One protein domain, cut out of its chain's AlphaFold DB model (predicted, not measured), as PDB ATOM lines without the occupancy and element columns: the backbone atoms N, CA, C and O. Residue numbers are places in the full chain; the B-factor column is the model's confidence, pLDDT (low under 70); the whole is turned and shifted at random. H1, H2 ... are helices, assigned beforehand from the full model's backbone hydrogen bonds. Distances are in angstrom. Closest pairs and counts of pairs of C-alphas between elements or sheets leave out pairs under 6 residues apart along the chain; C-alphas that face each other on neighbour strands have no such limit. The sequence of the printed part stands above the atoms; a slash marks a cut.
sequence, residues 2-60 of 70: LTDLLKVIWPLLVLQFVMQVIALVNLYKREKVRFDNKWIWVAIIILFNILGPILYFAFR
ATOM      1  N   LEU A   2       9.545 -19.061 -30.136       83.06
ATOM      2  CA  LEU A   2      10.374 -19.667 -29.073       83.06
ATOM      3  C   LEU A   2      11.596 -18.807 -28.691       83.06
ATOM      4  O   LEU A   2      11.912 -18.641 -27.518       83.06
ATOM      5  N   THR A   3      12.248 -18.196 -29.681       89.88
ATOM      6  CA  THR A   3      13.416 -17.316 -29.496       89.88
ATOM      7  C   THR A   3      13.118 -16.069 -28.667       89.88
ATOM      8  O   THR A   3      13.997 -15.568 -27.970       89.88
ATOM      9  N   ASP A   4      11.887 -15.567 -28.730       90.56
ATOM     10  CA  ASP A   4      11.476 -14.348 -28.031       90.56
ATOM     11  C   ASP A   4      11.255 -14.632 -26.542       90.56
ATOM     12  O   ASP A   4      11.679 -13.854 -25.691       90.56
ATOM     13  N   LEU A   5      10.708 -15.812 -26.225       87.88
ATOM     14  CA  LEU A   5      10.603 -16.317 -24.858       87.88
ATOM     15  C   LEU A   5      11.991 -16.500 -24.223       87.88
ATOM     16  O   LEU A   5      12.232 -16.041 -23.108       87.88
ATOM     17  N   LEU A   6      12.924 -17.113 -24.958       88.50
ATOM     18  CA  LEU A   6      14.307 -17.300 -24.507       88.50
ATOM     19  C   LEU A   6      14.994 -15.968 -24.176       88.50
ATOM     20  O   LEU A   6      15.681 -15.894 -23.165       88.50
ATOM     21  N   LYS A   7      14.769 -14.903 -24.955       91.44
ATOM     22  CA  LYS A   7      15.347 -13.574 -24.679       91.44
ATOM     23  C   LYS A   7      14.868 -12.958 -23.364       91.44
ATOM     24  O   LYS A   7      15.637 -12.236 -22.739       91.44
ATOM     25  N   VAL A   8      13.631 -13.230 -22.948       89.19
ATOM     26  CA  VAL A   8      13.066 -12.710 -21.690       89.19
ATOM     27  C   VAL A   8      13.461 -13.584 -20.498       89.19
ATOM     28  O   VAL A   8      13.777 -13.067 -19.430       89.19
ATOM     29  N   ILE A   9      13.498 -14.906 -20.676       90.88
ATOM     30  CA  ILE A   9      13.865 -15.853 -19.611       90.88
ATOM     31  C   ILE A   9      15.373 -15.835 -19.330       90.88
ATOM     32  O   ILE A   9      15.787 -15.988 -18.184       90.88
ATOM     33  N   TRP A  10      16.204 -15.621 -20.351       92.56
ATOM     34  CA  TRP A  10      17.662 -15.601 -20.221       92.56
ATOM     35  C   TRP A  10      18.185 -14.656 -19.125       92.56
ATOM     36  O   TRP A  10      18.900 -15.132 -18.242       92.56
ATOM     37  N   PRO A  11      17.835 -13.353 -19.099       90.94
ATOM     38  CA  PRO A  11      18.300 -12.452 -18.046       90.94
ATOM     39  C   PRO A  11      17.801 -12.859 -16.655       90.94
ATOM     40  O   PRO A  11      18.538 -12.705 -15.683       90.94
ATOM     41  N   LEU A  12      16.595 -13.429 -16.552       90.19
ATOM     42  CA  LEU A  12      16.062 -13.934 -15.287       90.19
ATOM     43  C   LEU A  12      16.890 -15.117 -14.770       90.19
ATOM     44  O   LEU A  12      17.286 -15.124 -13.607       90.19
ATOM     45  N   LEU A  13      17.214 -16.079 -15.641       89.25
ATOM     46  CA  LEU A  13      18.073 -17.218 -15.302       89.25
ATOM     47  C   LEU A  13      19.471 -16.768 -14.882       89.25
ATOM     48  O   LEU A  13      19.998 -17.268 -13.893       89.25
ATOM     49  N   VAL A  14      20.062 -15.808 -15.597       92.94
ATOM     50  CA  VAL A  14      21.379 -15.259 -15.244       92.94
ATOM     51  C   VAL A  14      21.333 -14.594 -13.870       92.94
ATOM     52  O   VAL A  14      22.185 -14.883 -13.033       92.94
ATOM     53  N   LEU A  15      20.328 -13.758 -13.597       91.19
ATOM     54  CA  LEU A  15      20.170 -13.105 -12.296       91.19
ATOM     55  C   LEU A  15      19.983 -14.126 -11.162       91.19
ATOM     56  O   LEU A  15      20.631 -14.016 -10.119       91.19
ATOM     57  N   GLN A  16      19.150 -15.146 -11.389       85.56
ATOM     58  CA  GLN A  16      18.928 -16.259 -10.463       85.56
ATOM     59  C   GLN A  16      20.247 -16.976 -10.141       85.56
ATOM     60  O   GLN A  16      20.574 -17.211  -8.975       85.56
ATOM     61  N   PHE A  17      21.031 -17.285 -11.174       88.94
ATOM     62  CA  PHE A  17      22.289 -18.007 -11.034       88.94
ATOM     63  C   PHE A  17      23.350 -17.166 -10.319       88.94
ATOM     64  O   PHE A  17      24.041 -17.666  -9.433       88.94
ATOM     65  N   VAL A  18      23.442 -15.871 -10.638       92.25
ATOM     66  CA  VAL A  18      24.346 -14.928  -9.961       92.25
ATOM     67  C   VAL A  18      24.026 -14.858  -8.469       92.25
ATOM     68  O   VAL A  18      24.937 -14.970  -7.650       92.25
ATOM     69  N   MET A  19      22.749 -14.752  -8.095       87.38
ATOM     70  CA  MET A  19      22.328 -14.763  -6.689       87.38
ATOM     71  C   MET A  19      22.715 -16.067  -5.977       87.38
ATOM     72  O   MET A  19      23.274 -16.018  -4.878       87.38
ATOM     73  N   GLN A  20      22.488 -17.230  -6.601       85.19
ATOM     74  CA  GLN A  20      22.904 -18.519  -6.030       85.19
ATOM     75  C   GLN A  20      24.423 -18.611  -5.854       85.19
ATOM     76  O   GLN A  20      24.891 -19.035  -4.796       85.19
ATOM     77  N   VAL A  21      25.202 -18.188  -6.852       89.44
ATOM     78  CA  VAL A  21      26.670 -18.202  -6.779       89.44
ATOM     79  C   VAL A  21      27.168 -17.265  -5.682       89.44
ATOM     80  O   VAL A  21      28.013 -17.672  -4.887       89.44
ATOM     81  N   ILE A  22      26.624 -16.050  -5.566       89.88
ATOM     82  CA  ILE A  22      26.972 -15.119  -4.480       89.88
ATOM     83  C   ILE A  22      26.691 -15.756  -3.116       89.88
ATOM     84  O   ILE A  22      27.538 -15.684  -2.223       89.88
ATOM     85  N   ALA A  23      25.541 -16.415  -2.951       84.75
ATOM     86  CA  ALA A  23      25.196 -17.101  -1.709       84.75
ATOM     87  C   ALA A  23      26.187 -18.231  -1.379       84.75
ATOM     88  O   ALA A  23      26.648 -18.321  -0.241       84.75
ATOM     89  N   LEU A  24      26.576 -19.042  -2.370       85.12
ATOM     90  CA  LEU A  24      27.562 -20.118  -2.203       85.12
ATOM     91  C   LEU A  24      28.961 -19.585  -1.881       85.12
ATOM     92  O   LEU A  24      29.624 -20.104  -0.986       85.12
ATOM     93  N   VAL A  25      29.409 -18.530  -2.564       86.62
ATOM     94  CA  VAL A  25      30.711 -17.896  -2.306       86.62
ATOM     95  C   VAL A  25      30.744 -17.290  -0.905       86.62
ATOM     96  O   VAL A  25      31.725 -17.456  -0.177       86.62
ATOM     97  N   ASN A  26      29.665 -16.619  -0.499       84.00
ATOM     98  CA  ASN A  26      29.540 -16.060   0.844       84.00
ATOM     99  C   ASN A  26      29.534 -17.166   1.908       84.00
ATOM    100  O   ASN A  26      30.170 -17.023   2.948       84.00
ATOM    101  N   LEU A  27      28.869 -18.292   1.636       82.75
ATOM    102  CA  LEU A  27      28.877 -19.464   2.507       82.75
ATOM    103  C   LEU A  27      30.280 -20.070   2.634       82.75
ATOM    104  O   LEU A  27      30.717 -20.373   3.742       82.75
ATOM    105  N   TYR A  28      30.994 -20.218   1.517       79.44
ATOM    106  CA  TYR A  28      32.343 -20.780   1.491       79.44
ATOM    107  C   TYR A  28      33.343 -19.919   2.272       79.44
ATOM    108  O   TYR A  28      34.155 -20.454   3.027       79.44
ATOM    109  N   LYS A  29      33.246 -18.588   2.144       80.06
ATOM    110  CA  LYS A  29      34.090 -17.626   2.872       80.06
ATOM    111  C   LYS A  29      33.841 -17.593   4.381       80.06
ATOM    112  O   LYS A  29      34.687 -17.077   5.108       80.06
ATOM    113  N   ARG A  30      32.707 -18.098   4.876       76.88
ATOM    114  CA  ARG A  30      32.440 -18.139   6.319       76.88
ATOM    115  C   ARG A  30      33.110 -19.353   6.953       76.88
ATOM    116  O   ARG A  30      32.837 -20.504   6.610       76.88
ATOM    117  N   GLU A  31      33.973 -19.071   7.921       65.38
ATOM    118  CA  GLU A  31      34.693 -20.084   8.691       65.38
ATOM    119  C   GLU A  31      33.748 -20.847   9.632       65.38
ATOM    120  O   GLU A  31      33.792 -22.073   9.687       65.38
ATOM    121  N   LYS A  32      32.801 -20.133  10.258       66.75
ATOM    122  CA  LYS A  32      31.672 -20.702  11.004       66.75
ATOM    123  C   LYS A  32      30.349 -20.323  10.351       66.75
ATOM    124  O   LYS A  32      30.026 -19.144  10.196       66.75
ATOM    125  N   VAL A  33      29.563 -21.333  10.004       69.44
ATOM    126  CA  VAL A  33      28.174 -21.183   9.554       69.44
ATOM    127  C   VAL A  33      27.250 -21.528  10.720       69.44
ATOM    128  O   VAL A  33      27.561 -22.416  11.513       69.44
ATOM    129  N   ARG A  34      26.110 -20.836  10.866       58.72
ATOM    130  CA  ARG A  34      25.074 -21.281  11.817       58.72
ATOM    131  C   ARG A  34      24.715 -22.727  11.447       58.72
ATOM    132  O   ARG A  34      24.399 -22.955  10.281       58.72
ATOM    133  N   PHE A  35      24.795 -23.640  12.423       60.06
ATOM    134  CA  PHE A  35      24.682 -25.112  12.328       60.06
ATOM    135  C   PHE A  35      25.956 -25.925  12.013       60.06
ATOM    136  O   PHE A  35      25.849 -27.144  11.946       60.06
ATOM    137  N   ASP A  36      27.132 -25.306  11.829       65.19
ATOM    138  CA  ASP A  36      28.443 -25.960  11.562       65.19
ATOM    139  C   ASP A  36      28.481 -26.951  10.370       65.19
ATOM    140  O   ASP A  36      29.495 -27.565  10.053       65.19
ATOM    141  N   ASN A  37      27.370 -27.090   9.648       75.88
ATOM    142  CA  ASN A  37      27.216 -28.023   8.549       75.88
ATOM    143  C   ASN A  37      27.019 -27.255   7.241       75.88
ATOM    144  O   ASN A  37      25.912 -26.844   6.880       75.88
ATOM    145  N   LYS A  38      28.122 -27.072   6.511       75.75
ATOM    146  CA  LYS A  38      28.133 -26.390   5.208       75.75
ATOM    147  C   LYS A  38      27.249 -27.100   4.170       75.75
ATOM    148  O   LYS A  38      26.691 -26.429   3.306       75.75
ATOM    149  N   TRP A  39      27.037 -28.416   4.289       80.94
ATOM    150  CA  TRP A  39      26.195 -29.190   3.368       80.94
ATOM    151  C   TRP A  39      24.707 -28.843   3.473       80.94
ATOM    152  O   TRP A  39      24.029 -28.781   2.449       80.94
ATOM    153  N   ILE A  40      24.206 -28.545   4.679       82.44
ATOM    154  CA  ILE A  40      22.811 -28.111   4.883       82.44
ATOM    155  C   ILE A  40      22.548 -26.804   4.136       82.44
ATOM    156  O   ILE A  40      21.530 -26.655   3.466       82.44
ATOM    157  N   TRP A  41      23.490 -25.866   4.196       82.12
ATOM    158  CA  TRP A  41      23.360 -24.597   3.490       82.12
ATOM    159  C   TRP A  41      23.433 -24.751   1.969       82.12
ATOM    160  O   TRP A  41      22.672 -24.091   1.265       82.12
ATOM    161  N   VAL A  42      24.286 -25.643   1.452       81.75
ATOM    162  CA  VAL A  42      24.297 -25.984   0.017       81.75
ATOM    163  C   VAL A  42      22.943 -26.556  -0.407       81.75
ATOM    164  O   VAL A  42      22.383 -26.109  -1.406       81.75
ATOM    165  N   ALA A  43      22.378 -27.477   0.381       83.25
ATOM    166  CA  ALA A  43      21.051 -28.024   0.123       83.25
ATOM    167  C   ALA A  43      19.989 -26.914   0.098       83.25
ATOM    168  O   ALA A  43      19.240 -26.833  -0.869       83.25
ATOM    169  N   ILE A  44      19.973 -26.004   1.079       81.81
ATOM    170  CA  ILE A  44      19.040 -24.862   1.121       81.81
ATOM    171  C   ILE A  44      19.173 -23.971  -0.122       81.81
ATOM    172  O   ILE A  44      18.158 -23.598  -0.701       81.81
ATOM    173  N   ILE A  45      20.395 -23.650  -0.565       81.44
ATOM    174  CA  ILE A  45      20.626 -22.794  -1.743       81.44
ATOM    175  C   ILE A  45      20.126 -23.459  -3.036       81.44
ATOM    176  O   ILE A  45      19.636 -22.774  -3.936       81.44
ATOM    177  N   ILE A  46      20.220 -24.786  -3.139       79.50
ATOM    178  CA  ILE A  46      19.675 -25.551  -4.271       79.50
ATOM    179  C   ILE A  46      18.146 -25.626  -4.172       79.50
ATOM    180  O   ILE A  46      17.440 -25.339  -5.139       79.50
ATOM    181  N   LEU A  47      17.632 -25.948  -2.985       81.19
ATOM    182  CA  LEU A  47      16.207 -26.087  -2.701       81.19
ATOM    183  C   LEU A  47      15.450 -24.764  -2.822       81.19
ATOM    184  O   LEU A  47      14.270 -24.800  -3.135       81.19
ATOM    185  N   PHE A  48      16.092 -23.604  -2.663       79.75
ATOM    186  CA  PHE A  48      15.444 -22.293  -2.791       79.75
ATOM    187  C   PHE A  48      14.808 -22.040  -4.169       79.75
ATOM    188  O   PHE A  48      13.848 -21.278  -4.251       79.75
ATOM    189  N   ASN A  49      15.269 -22.714  -5.235       73.56
ATOM    190  CA  ASN A  49      14.618 -22.657  -6.553       73.56
ATOM    191  C   ASN A  49      13.171 -23.188  -6.525       73.56
ATOM    192  O   ASN A  49      12.341 -22.745  -7.310       73.56
ATOM    193  N   ILE A  50      12.866 -24.119  -5.615       72.44
ATOM    194  CA  ILE A  50      11.552 -24.771  -5.493       72.44
ATOM    195  C   ILE A  50      10.851 -24.331  -4.204       72.44
ATOM    196  O   ILE A  50       9.662 -24.019  -4.200       72.44
ATOM    197  N   LEU A  51      11.597 -24.252  -3.102       77.62
ATOM    198  CA  LEU A  51      11.104 -23.837  -1.798       77.62
ATOM    199  C   LEU A  51      10.793 -22.345  -1.727       77.62
ATOM    200  O   LEU A  51       9.928 -21.987  -0.948       77.62
ATOM    201  N   GLY A  52      11.440 -21.472  -2.510       76.94
ATOM    202  CA  GLY A  52      11.117 -20.039  -2.524       76.94
ATOM    203  C   GLY A  52       9.637 -19.781  -2.849       76.94
ATOM    204  O   GLY A  52       8.943 -19.163  -2.041       76.94
ATOM    205  N   PRO A  53       9.121 -20.321  -3.970       75.56
ATOM    206  CA  PRO A  53       7.696 -20.292  -4.289       75.56
ATOM    207  C   PRO A  53       6.821 -20.969  -3.229       75.56
ATOM    208  O   PRO A  53       5.818 -20.397  -2.814       75.56
ATOM    209  N   ILE A  54       7.203 -22.162  -2.760       78.38
ATOM    210  CA  ILE A  54       6.412 -22.922  -1.776       78.38
ATOM    211  C   ILE A  54       6.299 -22.161  -0.458       78.38
ATOM    212  O   ILE A  54       5.215 -22.078   0.101       78.38
ATOM    213  N   LEU A  55       7.391 -21.576   0.029       78.50
ATOM    214  CA  LEU A  55       7.420 -20.813   1.270       78.50
ATOM    215  C   LEU A  55       6.667 -19.491   1.112       78.50
ATOM    216  O   LEU A  55       5.952 -19.109   2.026       78.50
ATOM    217  N   TYR A  56       6.759 -18.834  -0.050       71.69
ATOM    218  CA  TYR A  56       5.957 -17.650  -0.367       71.69
ATOM    219  C   TYR A  56       4.452 -17.958  -0.366       71.69
ATOM    220  O   TYR A  56       3.679 -17.219   0.236       71.69
ATOM    221  N   PHE A  57       4.027 -19.070  -0.976       78.06
ATOM    222  CA  PHE A  57       2.630 -19.515  -0.937       78.06
ATOM    223  C   PHE A  57       2.199 -20.007   0.449       78.06
ATOM    224  O   PHE A  57       1.069 -19.758   0.845       78.06
ATOM    225  N   ALA A  58       3.081 -20.671   1.200       80.31
ATOM    226  CA  ALA A  58       2.781 -21.176   2.539       80.31
ATOM    227  C   ALA A  58       2.707 -20.061   3.594       80.31
ATOM    228  O   ALA A  58       1.880 -20.133   4.496       80.31
ATOM    229  N   PHE A  59       3.548 -19.024   3.486       77.88
ATOM    230  CA  PHE A  59       3.483 -17.833   4.344       77.88
ATOM    231  C   PHE A  59       2.441 -16.815   3.891       77.88
ATOM    232  O   PHE A  59       2.088 -15.933   4.675       77.88
ATOM    233  N   ARG A  60       1.898 -16.945   2.676       65.44
ATOM    234  CA  ARG A  60       0.622 -16.329   2.306       65.44
ATOM    235  C   ARG A  60      -0.500 -17.079   3.033       65.44
ATOM    236  O   ARG A  60      -1.282 -17.806   2.431       65.44
TER     237      ARG A  60
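AT A GLANCE: This is residues 2 to 60 of the 70 residues of the protein "PLDc_N domain-containing protein" of Tenericutes bacterium GWE2_38_8 (UniProt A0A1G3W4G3). A long helix, H1, has a second helix, H2, folding back beside its later part; H2 then turns away at a kink near residue 50. Residues 2 to 15 of H1 and 53 to 60 stick out. The 59 printed residues, all helix in class, hold H1 then H2 and no named strand. The whole is loose, with a radius of gyration of the C-alphas of 14.6 A, and flat, spanning 45 by 29 by 14 A.

HOW THE PARTS SIT: H1, residues 2 to 29, touches H2, residues 38 to 59, with residues 20 to 28 alone, meeting residues 38 to 46; the closest C-alphas, of Gln 20 and Ile 45, are 6.5 A apart. Their lines stand at a steep tilt of 50 degrees, opposite ways. O i to N i+4 pairs are within hydrogen-bond range in 22 of 24 for H1 and 15 of 18 for H2.

IN THESE COORDINATES: H1 runs 39.8 A from C-alpha 2 at (10.374, -19.667, -29.073), with a kink of 34 degrees near residue 9. H2 runs 26.1 A to C-alpha 59 at (3.483, -17.833, 4.344), with a kink of 75 degrees.

THE WHOLE: The C-alphas farthest apart, of Leu 2 and Lys 32, are 45.4 A apart. The printed part has no cut, and the link is short. Residues 31 to 36 and 60 have pLDDT under 70.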